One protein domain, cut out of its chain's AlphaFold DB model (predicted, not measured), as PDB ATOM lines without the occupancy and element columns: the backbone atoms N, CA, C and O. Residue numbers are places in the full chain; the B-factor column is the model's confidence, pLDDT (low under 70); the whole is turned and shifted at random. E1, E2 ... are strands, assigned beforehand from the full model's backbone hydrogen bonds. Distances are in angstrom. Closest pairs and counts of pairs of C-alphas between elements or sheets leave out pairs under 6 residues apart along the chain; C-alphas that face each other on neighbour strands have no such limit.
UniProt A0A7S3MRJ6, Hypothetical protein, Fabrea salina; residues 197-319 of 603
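Overview. This is residues 197 to 319 of the 603 residues of the protein "Hypothetical protein" of Fabrea salina (UniProt A0A7S3MRJ6). Three groups of strands follow one another along the longest axis: the four-stranded sheet E4 to E7 in the middle, a second four-stranded sheet E8 to E11 partly face to face with it as a sandwich, and the hairpin of E2 and E3 at the other end, apart from both sheets, with short E1 running on into it at 95 degrees. The 123 printed residues have no named helix and eleven named strands, E1 to E11 in chain order; the class is all strand, though under half of the residues, 60, are in named elements. The sheets have the orders E4 E5 E6 E7 and E8 E9 E10 E11, and they and the pair E2 E3 are antiparallel. The whole is compact, with a radius of gyration of the C-alphas of 15.7 A and spans of 47 by 36 by 26 A.

Along the chain. In the first sheet E4 is residues 235 to 239, 13.8 A long, E5 242 to 246, 13.2 A, E6 259 to 264, 16.3 A, and E7 270 to 275, 17.2 A. C-alpha 235 is at (21.267, 8.811, 27.442). In the second, E8 is residues 288 to 290, E9 293 to 298, 16.2 A, E10 301 to 306, 16.3 A, and E11 312 to 317, 16.0 A, ending with C-alpha 317 at (12.366, -3.331, 14.234). E1 is residues 201 to 203, beginning with C-alpha 201 at (25.530, 28.641, 27.034), E2 206 to 211, 16.4 A, and E3 219 to 226, 18.8 A.

Arrangement. E4 to E7 form a meander, each strand the antiparallel neighbour of the one before, and this sheet is only just strongly twisted, with C-alphas up to 4.3 A off its best plane. N 237 and O 244 of E4 and E5 are 2.9 A apart, N 245 and O 261 of E5 and E6 2.8 A, and N 262 and O 272 of E6 and E7 2.9 A, within hydrogen-bond range. E8 to E11, also a meander, are strongly twisted; N 290 and O 293, N 304 and O 313 are each 2.8 A apart, and N 296 and O 303 2.9 A. In the sandwich, two sheets face to face, the strands stand at 33 degrees; the closest C-alphas of E4 and E9 are those of Gly 237 and Ile 294, 6.4 A. In the hairpin E2 and E3, N 209 and O 221 are 2.8 A apart. E1 pairs with no named strand.

Size, cuts and confidence. The farthest C-alphas, of Lys 216 and Lys 319, are 49.4 A apart. The printed part has no cut. The links E5 to E6 and E7 to E8 are long, and pLDDT is under 70 at residues 214 to 219 and 318 to 319.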
ATOM      1  N   SER A 197      25.387  33.500  34.202       80.06
ATOM      2  CA  SER A 197      24.785  34.801  34.560       80.06
ATOM      3  C   SER A 197      24.669  35.740  33.347       80.06
ATOM      4  O   SER A 197      23.626  36.328  33.090       80.06
ATOM      5  N   SER A 198      25.717  35.780  32.524       84.19
ATOM      6  CA  SER A 198      25.804  36.501  31.248       84.19
ATOM      7  C   SER A 198      25.067  35.839  30.059       84.19
ATOM      8  O   SER A 198      25.380  36.146  28.907       84.19
ATOM      9  N   ARG A 199      24.117  34.922  30.311       85.94
ATOM     10  CA  ARG A 199      23.330  34.136  29.327       85.94
ATOM     11  C   ARG A 199      24.157  33.374  28.276       85.94
ATOM     12  O   ARG A 199      23.629  32.991  27.233       85.94
ATOM     13  N   LYS A 200      25.447  33.121  28.523       89.44
ATOM     14  CA  LYS A 200      26.307  32.340  27.620       89.44
ATOM     15  C   LYS A 200      26.148  30.857  27.938       89.44
ATOM     16  O   LYS A 200      26.493  30.418  29.034       89.44
ATOM     17  N   VAL A 201      25.656  30.100  26.963       92.19
ATOM     18  CA  VAL A 201      25.530  28.641  27.034       92.19
ATOM     19  C   VAL A 201      26.914  28.003  26.851       92.19
ATOM     20  O   VAL A 201      27.638  28.360  25.920       92.19
ATOM     21  N   LYS A 202      27.309  27.082  27.737       92.81
ATOM     22  CA  LYS A 202      28.587  26.344  27.659       92.81
ATOM     23  C   LYS A 202      28.406  24.864  28.024       92.81
ATOM     24  O   LYS A 202      27.772  24.590  29.039       92.81
ATOM     25  N   PRO A 203      29.005  23.903  27.296       94.31
ATOM     26  CA  PRO A 203      28.970  22.493  27.684       94.31
ATOM     27  C   PRO A 203      29.838  22.223  28.922       94.31
ATOM     28  O   PRO A 203      30.943  22.774  29.039       94.31
ATOM     29  N   PHE A 204      29.382  21.347  29.821       92.44
ATOM     30  CA  PHE A 204      30.081  20.999  31.070       92.44
ATOM     31  C   PHE A 204      30.474  19.511  31.152       92.44
ATOM     32  O   PHE A 204      30.031  18.695  30.346       92.44
ATOM     33  N   SER A 205      31.380  19.185  32.079       92.31
ATOM     34  CA  SER A 205      31.923  17.829  32.308       92.31
ATOM     35  C   SER A 205      31.697  17.327  33.735       92.31
ATOM     36  O   SER A 205      31.812  16.133  33.994       92.31
ATOM     37  N   GLN A 206      31.376  18.220  34.666       92.00
ATOM     38  CA  GLN A 206      31.031  17.906  36.045       92.00
ATOM     39  C   GLN A 206      29.833  16.950  36.107       92.00
ATOM     40  O   GLN A 206      28.876  17.086  35.341       92.00
ATOM     41  N   VAL A 207      29.887  15.998  37.039       92.31
ATOM     42  CA  VAL A 207      28.742  15.164  37.408       92.31
ATOM     43  C   VAL A 207      28.199  15.665  38.738       92.31
ATOM     44  O   VAL A 207      28.958  15.908  39.676       92.31
ATOM     45  N   PHE A 208      26.884  15.804  38.823       91.25
ATOM     46  CA  PHE A 208      26.177  16.179  40.042       91.25
ATOM     47  C   PHE A 208      25.229  15.053  40.448       91.25
ATOM     48  O   PHE A 208      24.856  14.214  39.626       91.25
ATOM     49  N   CYS A 209      24.824  15.029  41.711       90.69
ATOM     50  CA  CYS A 209      23.735  14.184  42.175       90.69
ATOM     51  C   CYS A 209      22.826  14.942  43.144       90.69
ATOM     52  O   CYS A 209      23.297  15.813  43.864       90.69
ATOM     53  N   ILE A 210      21.537  14.616  43.149       89.12
ATOM     54  CA  ILE A 210      20.548  15.096  44.113       89.12
ATOM     55  C   ILE A 210      20.204  13.916  45.014       89.12
ATOM     56  O   ILE A 210      19.735  12.892  44.514       89.12
ATOM     57  N   ASP A 211      20.480  14.028  46.312       86.94
ATOM     58  CA  ASP A 211      20.192  12.966  47.283       86.94
ATOM     59  C   ASP A 211      18.740  13.069  47.766       86.94
ATOM     60  O   ASP A 211      18.351  14.086  48.335       86.94
ATOM     61  N   LEU A 212      17.939  12.031  47.514       86.81
ATOM     62  CA  LEU A 212      16.517  11.975  47.869       86.81
ATOM     63  C   LEU A 212      16.263  11.223  49.177       86.81
ATOM     64  O   LEU A 212      15.195  11.360  49.758       86.81
ATOM     65  N   ARG A 213      17.245  10.455  49.668       82.62
ATOM     66  CA  ARG A 213      17.107   9.582  50.852       82.62
ATOM     67  C   ARG A 213      16.885  10.349  52.160       82.62
ATOM     68  O   ARG A 213      16.567   9.752  53.182       82.62
ATOM     69  N   ASN A 214      17.102  11.664  52.149       65.88
ATOM     70  CA  ASN A 214      16.799  12.556  53.259       65.88
ATOM     71  C   ASN A 214      15.530  13.356  52.939       65.88
ATOM     72  O   ASN A 214      15.599  14.461  52.404       65.88
ATOM     73  N   ASN A 215      14.372  12.816  53.329       55.09
ATOM     74  CA  ASN A 215      13.046  13.394  53.063       55.09
ATOM     75  C   ASN A 215      12.825  14.822  53.615       55.09
ATOM     76  O   ASN A 215      11.788  15.423  53.348       55.09
ATOM     77  N   LYS A 216      13.785  15.389  54.361       50.00
ATOM     78  CA  LYS A 216      13.740  16.765  54.881       50.00
ATOM     79  C   LYS A 216      14.156  17.829  53.862       50.00
ATOM     80  O   LYS A 216      13.668  18.949  53.969       50.00
ATOM     81  N   GLN A 217      15.059  17.508  52.930       57.59
ATOM     82  CA  GLN A 217      15.541  18.404  51.868       57.59
ATOM     83  C   GLN A 217      16.342  17.606  50.829       57.59
ATOM     84  O   GLN A 217      17.303  16.915  51.166       57.59
ATOM     85  N   ALA A 218      15.971  17.744  49.555       63.72
ATOM     86  CA  ALA A 218      16.739  17.208  48.438       63.72
ATOM     87  C   ALA A 218      17.895  18.166  48.111       63.72
ATOM     88  O   ALA A 218      17.650  19.305  47.721       63.72
ATOM     89  N   PHE A 219      19.141  17.716  48.261       68.06
ATOM     90  CA  PHE A 219      20.333  18.554  48.068       68.06
ATOM     91  C   PHE A 219      21.124  18.142  46.832       68.06
ATOM     92  O   PHE A 219      21.463  16.964  46.688       68.06
ATOM     93  N   LEU A 220      21.483  19.109  45.982       78.38
ATOM     94  CA  LEU A 220      22.469  18.901  44.923       78.38
ATOM     95  C   LEU A 220      23.885  18.834  45.515       78.38
ATOM     96  O   LEU A 220      24.262  19.585  46.406       78.38
ATOM     97  N   GLN A 221      24.693  17.921  44.999       82.06
ATOM     98  CA  GLN A 221      26.078  17.706  45.398       82.06
ATOM     99  C   GLN A 221      26.896  17.472  44.129       82.06
ATOM    100  O   GLN A 221      26.531  16.623  43.310       82.06
ATOM    101  N   GLN A 222      28.007  18.191  43.939       85.50
ATOM    102  CA  GLN A 222      28.947  17.820  42.881       85.50
ATOM    103  C   GLN A 222      29.640  16.515  43.287       85.50
ATOM    104  O   GLN A 222      30.230  16.419  44.363       85.50
ATOM    105  N   VAL A 223      29.580  15.505  42.424       86.31
ATOM    106  CA  VAL A 223      30.285  14.240  42.632       86.31
ATOM    107  C   VAL A 223      31.787  14.485  42.454       86.31
ATOM    108  O   VAL A 223      32.199  15.292  41.617       86.31
ATOM    109  N   ASN A 224      32.631  13.761  43.196       86.19
ATOM    110  CA  ASN A 224      34.085  13.763  42.994       86.19
ATOM    111  C   ASN A 224      34.487  12.944  41.745       86.19
ATOM    112  O   ASN A 224      35.249  11.981  41.813       86.19
ATOM    113  N   PHE A 225      33.887  13.285  40.605       88.25
ATOM    114  CA  PHE A 225      34.092  12.677  39.297       88.25
ATOM    115  C   PHE A 225      33.678  13.673  38.202       88.25
ATOM    116  O   PHE A 225      32.734  14.448  38.367       88.25
ATOM    117  N   GLN A 226      34.371  13.642  37.064       91.56
ATOM    118  CA  GLN A 226      33.998  14.394  35.867       91.56
ATOM    119  C   GLN A 226      34.045  13.475  34.648       91.56
ATOM    120  O   GLN A 226      34.893  12.586  34.563       91.56
ATOM    121  N   LEU A 227      33.160  13.723  33.685       92.25
ATOM    122  CA  LEU A 227      33.186  13.061  32.391       92.25
ATOM    123  C   LEU A 227      34.524  13.351  31.677       92.25
ATOM    124  O   LEU A 227      34.912  14.518  31.573       92.25
ATOM    125  N   PRO A 228      35.208  12.330  31.127       90.38
ATOM    126  CA  PRO A 228      36.477  12.500  30.412       90.38
ATOM    127  C   PRO A 228      36.320  13.176  29.036       90.38
ATOM    128  O   PRO A 228      37.309  13.518  28.395       90.38
ATOM    129  N   PHE A 229      35.082  13.363  28.575       89.56
ATOM    130  CA  PHE A 229      34.702  14.114  27.381       89.56
ATOM    131  C   PHE A 229      33.394  14.867  27.657       89.56
ATOM    132  O   PHE A 229      32.629  14.497  28.549       89.56
ATOM    133  N   LYS A 230      33.120  15.926  26.891       93.19
ATOM    134  CA  LYS A 230      31.842  16.647  26.959       93.19
ATOM    135  C   LYS A 230      30.862  16.048  25.956       93.19
ATOM    136  O   LYS A 230      31.252  15.712  24.845       93.19
ATOM    137  N   VAL A 231      29.597  15.935  26.345       94.12
ATOM    138  CA  VAL A 231      28.516  15.383  25.516       94.12
ATOM    139  C   VAL A 231      27.201  16.065  25.881       94.12
ATOM    140  O   VAL A 231      26.979  16.380  27.050       94.12
ATOM    141  N   VAL A 232      26.342  16.320  24.894       94.44
ATOM    142  CA  VAL A 232      25.036  16.987  25.043       94.44
ATOM    143  C   VAL A 232      23.918  16.026  24.625       94.44
ATOM    144  O   VAL A 232      24.071  15.313  23.639       94.44
ATOM    145  N   ARG A 233      22.813  15.974  25.381       93.56
ATOM    146  CA  ARG A 233      21.767  14.925  25.327       93.56
ATOM    147  C   ARG A 233      22.287  13.468  25.445       93.56
ATOM    148  O   ARG A 233      21.837  12.619  24.675       93.56
ATOM    149  N   PRO A 234      23.225  13.130  26.358       94.00
ATOM    150  CA  PRO A 234      23.598  11.731  26.582       94.00
ATOM    151  C   PRO A 234      22.440  10.951  27.226       94.00
ATOM    152  O   PRO A 234      21.837  11.411  28.198       94.00
ATOM    153  N   MET A 235      22.167   9.737  26.750       93.56
ATOM    154  CA  MET A 235      21.267   8.811  27.442       93.56
ATOM    155  C   MET A 235      22.038   7.941  28.435       93.56
ATOM    156  O   MET A 235      23.147   7.480  28.156       93.56
ATOM    157  N   CYS A 236      21.423   7.703  29.593       94.75
ATOM    158  CA  CYS A 236      22.022   7.000  30.724       94.75
ATOM    159  C   CYS A 236      21.163   5.784  31.097       94.75
ATOM    160  O   CYS A 236      19.988   5.937  31.420       94.75
ATOM    161  N   GLY A 237      21.742   4.584  31.060       94.75
ATOM    162  CA  GLY A 237      21.098   3.343  31.496       94.75
ATOM    163  C   GLY A 237      21.813   2.746  32.708       94.75
ATOM    164  O   GLY A 237      23.041   2.705  32.725       94.75
ATOM    165  N   VAL A 238      21.068   2.270  33.709       94.88
ATOM    166  CA  VAL A 238      21.600   1.785  34.999       94.88
ATOM    167  C   VAL A 238      21.304   0.296  35.197       94.88
ATOM    168  O   VAL A 238      20.175  -0.152  34.990       94.88
ATOM    169  N   CYS A 239      22.287  -0.463  35.677       93.81
ATOM    170  CA  CYS A 239      22.077  -1.781  36.269       93.81
ATOM    171  C   CYS A 239      23.023  -1.971  37.455       93.81
ATOM    172  O   CYS A 239      24.242  -1.968  37.291       93.81
ATOM    173  N   GLU A 240      22.448  -2.156  38.646       89.88
ATOM    174  CA  GLU A 240      23.195  -2.251  39.905       89.88
ATOM    175  C   GLU A 240      24.137  -1.045  40.065       89.88
ATOM    176  O   GLU A 240      23.678   0.095  39.985       89.88
ATOM    177  N   THR A 241      25.437  -1.279  40.261       92.25
ATOM    178  CA  THR A 241      26.491  -0.257  40.355       92.25
ATOM    179  C   THR A 241      27.026   0.208  38.998       92.25
ATOM    180  O   THR A 241      27.805   1.162  38.953       92.25
ATOM    181  N   LYS A 242      26.643  -0.426  37.881       95.19
ATOM    182  CA  LYS A 242      27.090  -0.041  36.535       95.19
ATOM    183  C   LYS A 242      26.113   0.939  35.880       95.19
ATOM    184  O   LYS A 242      24.896   0.758  35.923       95.19
ATOM    185  N   VAL A 243      26.656   1.935  35.182       96.38
ATOM    186  CA  VAL A 243      25.892   2.886  34.361       96.38
ATOM    187  C   VAL A 243      26.534   3.005  32.986       96.38
ATOM    188  O   VAL A 243      27.708   3.352  32.871       96.38
ATOM    189  N   VAL A 244      25.766   2.724  31.936       96.44
ATOM    190  CA  VAL A 244      26.173   2.939  30.544       96.44
ATOM    191  C   VAL A 244      25.647   4.292  30.065       96.44
ATOM    192  O   VAL A 244      24.450   4.570  30.124       96.44
ATOM    193  N   ILE A 245      26.563   5.147  29.618       95.31
ATOM    194  CA  ILE A 245      26.310   6.511  29.144       95.31
ATOM    195  C   ILE A 245      26.679   6.544  27.660       95.31
ATOM    196  O   ILE A 245      27.809   6.204  27.296       95.31
ATOM    197  N   THR A 246      25.728   6.886  26.794       93.69
ATOM    198  CA  THR A 246      25.877   6.755  25.335       93.69
ATOM    199  C   THR A 246      24.993   7.744  24.566       93.69
ATOM    200  O   THR A 246      24.113   8.387  25.140       93.69
ATOM    201  N   GLY A 247      25.200   7.840  23.252       91.62
ATOM    202  CA  GLY A 247      24.470   8.763  22.387       91.62
ATOM    203  C   GLY A 247      24.755  10.231  22.709       91.62
ATOM    204  O   GLY A 247      25.756  10.565  23.341       91.62
ATOM    205  N   GLY A 248      23.862  11.112  22.260       91.25
ATOM    206  CA  GLY A 248      24.082  12.551  22.319       91.25
ATOM    207  C   GLY A 248      25.069  13.056  21.262       91.25
ATOM    208  O   GLY A 248      25.420  12.351  20.315       91.25
ATOM    209  N   VAL A 249      25.500  14.305  21.427       91.69
ATOM    210  CA  VAL A 249      26.299  15.084  20.468       91.69
ATOM    211  C   VAL A 249      27.587  15.569  21.133       91.69
ATOM    212  O   VAL A 249      27.554  16.028  22.280       91.69
ATOM    213  N   ASP A 250      28.712  15.501  20.421       91.25
ATOM    214  CA  ASP A 250      29.960  16.164  20.820       91.25
ATOM    215  C   ASP A 250      29.843  17.680  20.544       91.25
ATOM    216  O   ASP A 250      29.698  18.083  19.385       91.25
ATOM    217  N   PRO A 251      29.905  18.550  21.570       91.31
ATOM    218  CA  PRO A 251      29.675  19.984  21.416       91.31
ATOM    219  C   PRO A 251      30.854  20.761  20.801       91.31
ATOM    220  O   PRO A 251      30.739  21.976  20.639       91.31
ATOM    221  N   LEU A 252      31.986  20.117  20.491       89.06
ATOM    222  CA  LEU A 252      33.114  20.744  19.787       89.06
ATOM    223  C   LEU A 252      32.977  20.642  18.263       89.06
ATOM    224  O   LEU A 252      33.389  21.557  17.554       89.06
ATOM    225  N   ILE A 253      32.410  19.535  17.774       89.44
ATOM    226  CA  ILE A 253      32.245  19.247  16.337       89.44
ATOM    227  C   ILE A 253      30.780  19.234  15.874       89.44
ATOM    228  O   ILE A 253      30.533  19.286  14.676       89.44
ATOM    229  N   ASN A 254      29.820  19.217  16.807       86.50
ATOM    230  CA  ASN A 254      28.378  19.125  16.550       86.50
ATOM    231  C   ASN A 254      27.982  17.870  15.736       86.50
ATOM    232  O   ASN A 254      27.108  17.914  14.875       86.50
ATOM    233  N   GLU A 255      28.626  16.742  16.042       87.88
ATOM    234  CA  GLU A 255      28.382  15.421  15.442       87.88
ATOM    235  C   GLU A 255      27.975  14.405  16.530       87.88
ATOM    236  O   GLU A 255      28.309  14.606  17.706       87.88
ATOM    237  N   PRO A 256      27.292  13.293  16.187       86.44
ATOM    238  CA  PRO A 256      26.922  12.256  17.148       86.44
ATOM    239  C   PRO A 256      28.119  11.693  17.932       86.44
ATOM    240  O   PRO A 256      29.168  11.353  17.369       86.44
ATOM    241  N   ALA A 257      27.958  11.547  19.249       85.62
ATOM    242  CA  ALA A 257      29.016  11.090  20.143       85.62
ATOM    243  C   ALA A 257      29.291   9.582  19.968       85.62
ATOM    244  O   ALA A 257      28.616   8.704  20.511       85.62
ATOM    245  N   ASN A 258      30.349   9.267  19.219       84.06
ATOM    246  CA  ASN A 258      30.756   7.896  18.885       84.06
ATOM    247  C   ASN A 258      31.439   7.130  20.049       84.06
ATOM    248  O   ASN A 258      31.992   6.046  19.841       84.06
ATOM    249  N   ILE A 259      31.390   7.670  21.272       87.31
ATOM    250  CA  ILE A 259      31.971   7.089  22.487       87.31
ATOM    251  C   ILE A 259      30.850   6.701  23.454       87.31
ATOM    252  O   ILE A 259      30.016   7.525  23.818       87.31
ATOM    253  N   THR A 260      30.872   5.453  23.914       93.06
ATOM    254  CA  THR A 260      30.097   4.999  25.072       93.06
ATOM    255  C   THR A 260      31.020   4.970  26.283       93.06
ATOM    256  O   THR A 260      32.178   4.570  26.170       93.06
ATOM    257  N   MET A 261      30.526   5.353  27.455       95.00
ATOM    258  CA  MET A 261      31.239   5.184  28.720       95.00
ATOM    259  C   MET A 261      30.482   4.200  29.609       95.00
ATOM    260  O   MET A 261      29.296   4.389  29.867       95.00
ATOM    261  N   LEU A 262      31.173   3.171  30.102       96.44
ATOM    262  CA  LEU A 262      30.672   2.332  31.187       96.44
ATOM    263  C   LEU A 262      31.304   2.812  32.494       96.44
ATOM    264  O   LEU A 262      32.499   2.610  32.724       96.44
ATOM    265  N   LEU A 263      30.497   3.478  33.313       95.12
ATOM    266  CA  LEU A 263      30.816   3.941  34.658       95.12
ATOM    267  C   LEU A 263      30.466   2.843  35.673       95.12
ATOM    268  O   LEU A 263      29.471   2.139  35.520       95.12
ATOM    269  N   THR A 264      31.273   2.700  36.716       93.81
ATOM    270  CA  THR A 264      30.991   1.894  37.910       93.81
ATOM    271  C   THR A 264      30.981   2.827  39.111       93.81
ATOM    272  O   THR A 264      31.992   3.475  39.403       93.81
ATOM    273  N   ILE A 265      29.837   2.911  39.782       88.75
ATOM    274  CA  ILE A 265      29.617   3.756  40.951       88.75
ATOM    275  C   ILE A 265      30.093   3.008  42.198       88.75
ATOM    276  O   ILE A 265      29.596   1.939  42.545       88.75
ATOM    277  N   CYS A 266      31.087   3.595  42.853       85.50
ATOM    278  CA  CYS A 266      31.625   3.228  44.158       85.50
ATOM    279  C   CYS A 266      32.352   4.460  44.734       85.50
ATOM    280  O   CYS A 266      32.338   5.522  44.111       85.50
ATOM    281  N   GLU A 267      32.993   4.331  45.900       80.69
ATOM    282  CA  GLU A 267      33.678   5.427  46.621       80.69
ATOM    283  C   GLU A 267      34.656   6.243  45.757       80.69
ATOM    284  O   GLU A 267      34.825   7.443  45.951       80.69
ATOM    285  N   SER A 268      35.292   5.595  44.778       83.44
ATOM    286  CA  SER A 268      36.120   6.227  43.749       83.44
ATOM    287  C   SER A 268      35.635   5.757  42.374       83.44
ATOM    288  O   SER A 268      36.061   4.682  41.937       83.44
ATOM    289  N   PRO A 269      34.729   6.503  41.705       87.75
ATOM    290  CA  PRO A 269      34.077   6.052  40.478       87.75
ATOM    291  C   PRO A 269      35.068   5.665  39.378       87.75
ATOM    292  O   PRO A 269      35.962   6.431  39.015       87.75
ATOM    293  N   LYS A 270      34.894   4.463  38.824       91.25
ATOM    294  CA  LYS A 270      35.766   3.900  37.779       91.25
ATOM    295  C   LYS A 270      35.028   3.912  36.452       91.25
ATOM    296  O   LYS A 270      33.846   3.587  36.418       91.25
ATOM    297  N   TYR A 271      35.706   4.221  35.354       94.31
ATOM    298  CA  TYR A 271      35.100   4.173  34.025       94.31
ATOM    299  C   TYR A 271      35.994   3.461  33.010       94.31
ATOM    300  O   TYR A 271      37.208   3.353  33.186       94.31
ATOM    301  N   LYS A 272      35.382   3.021  31.912       94.44
ATOM    302  CA  LYS A 272      36.068   2.681  30.659       94.44
ATOM    303  C   LYS A 272      35.247   3.159  29.470       94.44
ATOM    304  O   LYS A 272      34.021   3.241  29.549       94.44
ATOM    305  N   THR A 273      35.924   3.471  28.374       94.00
ATOM    306  CA  THR A 273      35.276   3.770  27.098       94.00
ATOM    307  C   THR A 273      35.040   2.489  26.301       94.00
ATOM    308  O   THR A 273      35.853   1.565  26.311       94.00
ATOM    309  N   LEU A 274      33.903   2.443  25.617       91.81
ATOM    310  CA  LEU A 274      33.461   1.383  24.719       91.81
ATOM    311  C   LEU A 274      33.050   2.024  23.386       91.81
ATOM    312  O   LEU A 274      32.640   3.186  23.338       91.81
ATOM    313  N   THR A 275      33.131   1.268  22.294       85.75
ATOM    314  CA  THR A 275      32.616   1.708  20.989       85.75
ATOM    315  C   THR A 275      31.099   1.890  21.071       85.75
ATOM    316  O   THR A 275      30.408   0.952  21.471       85.75
ATOM    317  N   SER A 276      30.567   3.052  20.678       86.12
ATOM    318  CA  SER A 276      29.112   3.244  20.576       86.12
ATOM    319  C   SER A 276      28.472   2.358  19.497       86.12
ATOM    320  O   SER A 276      29.142   1.979  18.525       86.12
ATOM    321  N   PRO A 277      27.168   2.038  19.617       83.38
ATOM    322  CA  PRO A 277      26.420   1.432  18.521       83.38
ATOM    323  C   PRO A 277      26.445   2.366  17.301       83.38
ATOM    324  O   PRO A 277      26.364   3.584  17.430       83.38
ATOM    325  N   LYS A 278      26.566   1.800  16.094       77.12
ATOM    326  CA  LYS A 278      26.757   2.567  14.846       77.12
ATOM    327  C   LYS A 278      25.448   3.105  14.247       77.12
ATOM    328  O   LYS A 278      25.197   2.916  13.059       77.12
ATOM    329  N   TYR A 279      24.608   3.726  15.066       78.12
ATOM    330  CA  TYR A 279      23.399   4.431  14.631       78.12
ATOM    331  C   TYR A 279      23.040   5.536  15.637       78.12
ATOM    332  O   TYR A 279      23.537   5.547  16.763       78.12
ATOM    333  N   GLU A 280      22.178   6.470  15.236       78.75
ATOM    334  CA  GLU A 280      21.883   7.655  16.040       78.75
ATOM    335  C   GLU A 280      20.801   7.424  17.117       78.75
ATOM    336  O   GLU A 280      19.688   6.944  16.864       78.75
ATOM    337  N   LEU A 281      21.133   7.810  18.347       81.62
ATOM    338  CA  LEU A 281      20.300   7.693  19.541       81.62
ATOM    339  C   LEU A 281      19.535   9.006  19.801       81.62
ATOM    340  O   LEU A 281      19.825   9.725  20.751       81.62
ATOM    341  N   VAL A 282      18.570   9.323  18.929       73.50
ATOM    342  CA  VAL A 282      17.869  10.630  18.884       73.50
ATOM    343  C   VAL A 282      16.622  10.744  19.771       73.50
ATOM    344  O   VAL A 282      16.023  11.814  19.869       73.50
ATOM    345  N   SER A 283      16.168   9.646  20.375       73.88
ATOM    346  CA  SER A 283      14.899   9.602  21.108       73.88
ATOM    347  C   SER A 283      15.069  10.026  22.569       73.88
ATOM    348  O   SER A 283      15.763   9.348  23.319       73.88
ATOM    349  N   ASN A 284      14.381  11.089  23.007       80.56
ATOM    350  CA  ASN A 284      14.246  11.402  24.436       80.56
ATOM    351  C   ASN A 284      13.235  10.440  25.092       80.56
ATOM    352  O   ASN A 284      12.047  10.761  25.238       80.56
ATOM    353  N   TYR A 285      13.694   9.229  25.405       87.06
ATOM    354  CA  TYR A 285      12.917   8.146  26.007       87.06
ATOM    355  C   TYR A 285      13.816   7.396  27.010       87.06
ATOM    356  O   TYR A 285      14.957   7.089  26.658       87.06
ATOM    357  N   PRO A 286      13.363   7.105  28.244       87.56
ATOM    358  CA  PRO A 286      14.198   6.460  29.256       87.56
ATOM    359  C   PRO A 286      14.606   5.037  28.823       87.56
ATOM    360  O   PRO A 286      13.749   4.284  28.351       87.56
ATOM    361  N   PRO A 287      15.879   4.630  28.979       92.50
ATOM    362  CA  PRO A 287      16.307   3.280  28.617       92.50
ATOM    363  C   PRO A 287      15.606   2.205  29.458       92.50
ATOM    364  O   PRO A 287      15.595   2.277  30.687       92.50
ATOM    365  N   ILE A 288      15.040   1.187  28.805       91.75
ATOM    366  CA  ILE A 288      14.259   0.136  29.477       91.75
ATOM    367  C   ILE A 288      15.211  -0.951  29.989       91.75
ATOM    368  O   ILE A 288      15.911  -1.580  29.194       91.75
ATOM    369  N   LYS A 289      15.241  -1.194  31.304       90.69
ATOM    370  CA  LYS A 289      16.019  -2.284  31.913       90.69
ATOM    371  C   LYS A 289      15.250  -3.611  31.839       90.69
ATOM    372  O   LYS A 289      14.069  -3.661  32.174       90.69
ATOM    373  N   THR A 290      15.923  -4.710  31.501       88.56
ATOM    374  CA  THR A 290      15.382  -6.072  31.666       88.56
ATOM    375  C   THR A 290      16.493  -7.043  32.070       88.56
ATOM    376  O   THR A 290      17.289  -7.476  31.239       88.56
ATOM    377  N   GLY A 291      16.567  -7.381  33.362       88.44
ATOM    378  CA  GLY A 291      17.705  -8.127  33.918       88.44
ATOM    379  C   GLY A 291      19.024  -7.381  33.684       88.44
ATOM    380  O   GLY A 291      19.090  -6.170  33.896       88.44
ATOM    381  N   ASP A 292      20.037  -8.091  33.189       91.62
ATOM    382  CA  ASP A 292      21.354  -7.551  32.809       91.62
ATOM    383  C   ASP A 292      21.331  -6.735  31.501       91.62
ATOM    384  O   ASP A 292      22.368  -6.225  31.067       91.62
ATOM    385  N   LEU A 293      20.184  -6.649  30.820       93.38
ATOM    386  CA  LEU A 293      20.033  -5.926  29.560       93.38
ATOM    387  C   LEU A 293      19.462  -4.526  29.793       93.38
ATOM    388  O   LEU A 293      18.604  -4.325  30.655       93.38
ATOM    389  N   ILE A 294      19.876  -3.568  28.965       94.25
ATOM    390  CA  ILE A 294      19.232  -2.255  28.893       94.25
ATOM    391  C   ILE A 294      19.065  -1.781  27.449       94.25
ATOM    392  O   ILE A 294      19.978  -1.883  26.623       94.25
ATOM    393  N   LEU A 295      17.851  -1.325  27.145       93.38
ATOM    394  CA  LEU A 295      17.348  -1.093  25.798       93.38
ATOM    395  C   LEU A 295      17.247   0.409  25.513       93.38
ATOM    396  O   LEU A 295      16.495   1.125  26.174       93.38
ATOM    397  N   PHE A 296      17.962   0.871  24.488       92.62
ATOM    398  CA  PHE A 296      17.927   2.256  24.014       92.62
ATOM    399  C   PHE A 296      17.155   2.326  22.690       92.62
ATOM    400  O   PHE A 296      17.675   1.961  21.628       92.62
ATOM    401  N   ILE A 297      15.899   2.775  22.754       88.62
ATOM    402  CA  ILE A 297      14.953   2.710  21.631       88.62
ATOM    403  C   ILE A 297      14.933   4.036  20.861       88.62
ATOM    404  O   ILE A 297      14.454   5.060  21.346       88.62
ATOM    405  N   SER A 298      15.406   3.986  19.618       86.69
ATOM    406  CA  SER A 298      15.444   5.079  18.640       86.69
ATOM    407  C   SER A 298      14.705   4.609  17.380       86.69
ATOM    408  O   SER A 298      15.313   4.270  16.365       86.69
ATOM    409  N   PHE A 299      13.381   4.449  17.499       82.31
ATOM    410  CA  PHE A 299      12.557   3.684  16.551       82.31
ATOM    411  C   PHE A 299      12.784   4.116  15.081       82.31
ATOM    412  O   PHE A 299      12.607   5.297  14.769       82.31
ATOM    413  N   PRO A 300      13.114   3.190  14.154       83.50
ATOM    414  CA  PRO A 300      12.936   1.734  14.238       83.50
ATOM    415  C   PRO A 300      14.085   0.948  14.892       83.50
ATOM    416  O   PRO A 300      14.015  -0.275  14.932       83.50
ATOM    417  N   PHE A 301      15.138   1.584  15.400       87.00
ATOM    418  CA  PHE A 301      16.276   0.868  15.984       87.00
ATOM    419  C   PHE A 301      16.141   0.677  17.496       87.00
ATOM    420  O   PHE A 301      15.672   1.561  18.214       87.00
ATOM    421  N   CYS A 302      16.620  -0.464  17.986       88.69
ATOM    422  CA  CYS A 302      16.865  -0.705  19.402       88.69
ATOM    423  C   CYS A 302      18.299  -1.209  19.584       88.69
ATOM    424  O   CYS A 302      18.671  -2.249  19.031       88.69
ATOM    425  N   ALA A 303      19.096  -0.496  20.379       91.69
ATOM    426  CA  ALA A 303      20.323  -1.043  20.935       91.69
ATOM    427  C   ALA A 303      19.985  -1.780  22.221       91.69
ATOM    428  O   ALA A 303      19.139  -1.335  22.996       91.69
ATOM    429  N   ILE A 304      20.685  -2.879  22.453       92.56
ATOM    430  CA  ILE A 304      20.640  -3.647  23.687       92.56
ATOM    431  C   ILE A 304      22.076  -3.705  24.198       92.56
ATOM    432  O   ILE A 304      22.930  -4.328  23.559       92.56
ATOM    433  N   PHE A 305      22.351  -3.033  25.313       94.19
ATOM    434  CA  PHE A 305      23.602  -3.216  26.045       94.19
ATOM    435  C   PHE A 305      23.423  -4.354  27.044       94.19
ATOM    436  O   PHE A 305      22.425  -4.383  27.764       94.19
ATOM    437  N   ASN A 306      24.376  -5.279  27.093       93.94
ATOM    438  CA  ASN A 306      24.424  -6.331  28.106       93.94
ATOM    439  C   ASN A 306      25.487  -5.955  29.147       93.94
ATOM    440  O   ASN A 306      26.663  -5.860  28.811       93.94
ATOM    441  N   PHE A 307      25.106  -5.748  30.407       93.62
ATOM    442  CA  PHE A 307      26.038  -5.338  31.467       93.62
ATOM    443  C   PHE A 307      27.023  -6.435  31.906       93.62
ATOM    444  O   PHE A 307      28.057  -6.110  32.503       93.62
ATOM    445  N   SER A 308      26.728  -7.699  31.601       91.56
ATOM    446  CA  SER A 308      27.508  -8.876  31.999       91.56
ATOM    447  C   SER A 308      28.505  -9.328  30.925       91.56
ATOM    448  O   SER A 308      29.595  -9.774  31.277       91.56
ATOM    449  N   THR A 309      28.202  -9.152  29.631       92.62
ATOM    450  CA  THR A 309      29.196  -9.308  28.540       92.62
ATOM    451  C   THR A 309      29.849  -7.991  28.115       92.62
ATOM    452  O   THR A 309      30.905  -8.008  27.491       92.62
ATOM    453  N   GLU A 310      29.239  -6.856  28.469       93.19
ATOM    454  CA  GLU A 310      29.641  -5.490  28.096       93.19
ATOM    455  C   GLU A 310      29.609  -5.226  26.577       93.19
ATOM    456  O   GLU A 310      30.251  -4.304  26.067       93.19
ATOM    457  N   GLU A 311      28.818  -6.023  25.849       90.94
ATOM    458  CA  GLU A 311      28.632  -5.932  24.402       90.94
ATOM    459  C   GLU A 311      27.352  -5.177  24.008       90.94
ATOM    460  O   GLU A 311      26.308  -5.259  24.662       90.94
ATOM    461  N   TRP A 312      27.424  -4.502  22.858       91.75
ATOM    462  CA  TRP A 312      26.281  -3.911  22.168       91.75
ATOM    463  C   TRP A 312      25.700  -4.869  21.127       91.75
ATOM    464  O   TRP A 312      26.403  -5.313  20.219       91.75
ATOM    465  N   ASN A 313      24.389  -5.085  21.185       89.00
ATOM    466  CA  ASN A 313      23.606  -5.637  20.082       89.00
ATOM    467  C   ASN A 313      22.706  -4.542  19.499       89.00
ATOM    468  O   ASN A 313      22.235  -3.675  20.231       89.00
ATOM    469  N   VAL A 314      22.467  -4.570  18.186       87.81
ATOM    470  CA  VAL A 314      21.584  -3.615  17.497       87.81
ATOM    471  C   VAL A 314      20.605  -4.376  16.619       87.81
ATOM    472  O   VAL A 314      20.999  -5.255  15.843       87.81
ATOM    473  N   ILE A 315      19.330  -4.026  16.752       85.12
ATOM    474  CA  ILE A 315      18.220  -4.665  16.053       85.12
ATOM    475  C   ILE A 315      17.403  -3.583  15.351       85.12
ATOM    476  O   ILE A 315      17.076  -2.553  15.947       85.12
ATOM    477  N   GLU A 316      17.078  -3.826  14.084       85.56
ATOM    478  CA  GLU A 316      16.078  -3.047  13.361       85.56
ATOM    479  C   GLU A 316      14.711  -3.711  13.551       85.56
ATOM    480  O   GLU A 316      14.531  -4.904  13.289       85.56
ATOM    481  N   ILE A 317      13.757  -2.934  14.054       78.00
ATOM    482  CA  ILE A 317      12.366  -3.331  14.234       78.00
ATOM    483  C   ILE A 317      11.696  -3.168  12.872       78.00
ATOM    484  O   ILE A 317      11.361  -2.049  12.467       78.00
ATOM    485  N   GLU A 318      11.540  -4.269  12.133       68.44
ATOM    486  CA  GLU A 318      11.029  -4.196  10.767       68.44
ATOM    487  C   GLU A 318       9.606  -3.612  10.745       68.44
ATOM    488  O   GLU A 318       8.746  -3.925  11.574       68.44
ATOM    489  N   LYS A 319       9.323  -2.758   9.755       53.06
ATOM    490  CA  LYS A 319       8.028  -2.061   9.610       53.06
ATOM    491  C   LYS A 319       6.865  -2.986   9.207       53.06
ATOM    492  O   LYS A 319       5.785  -2.483   8.898       53.06
TER     493      LYS A 319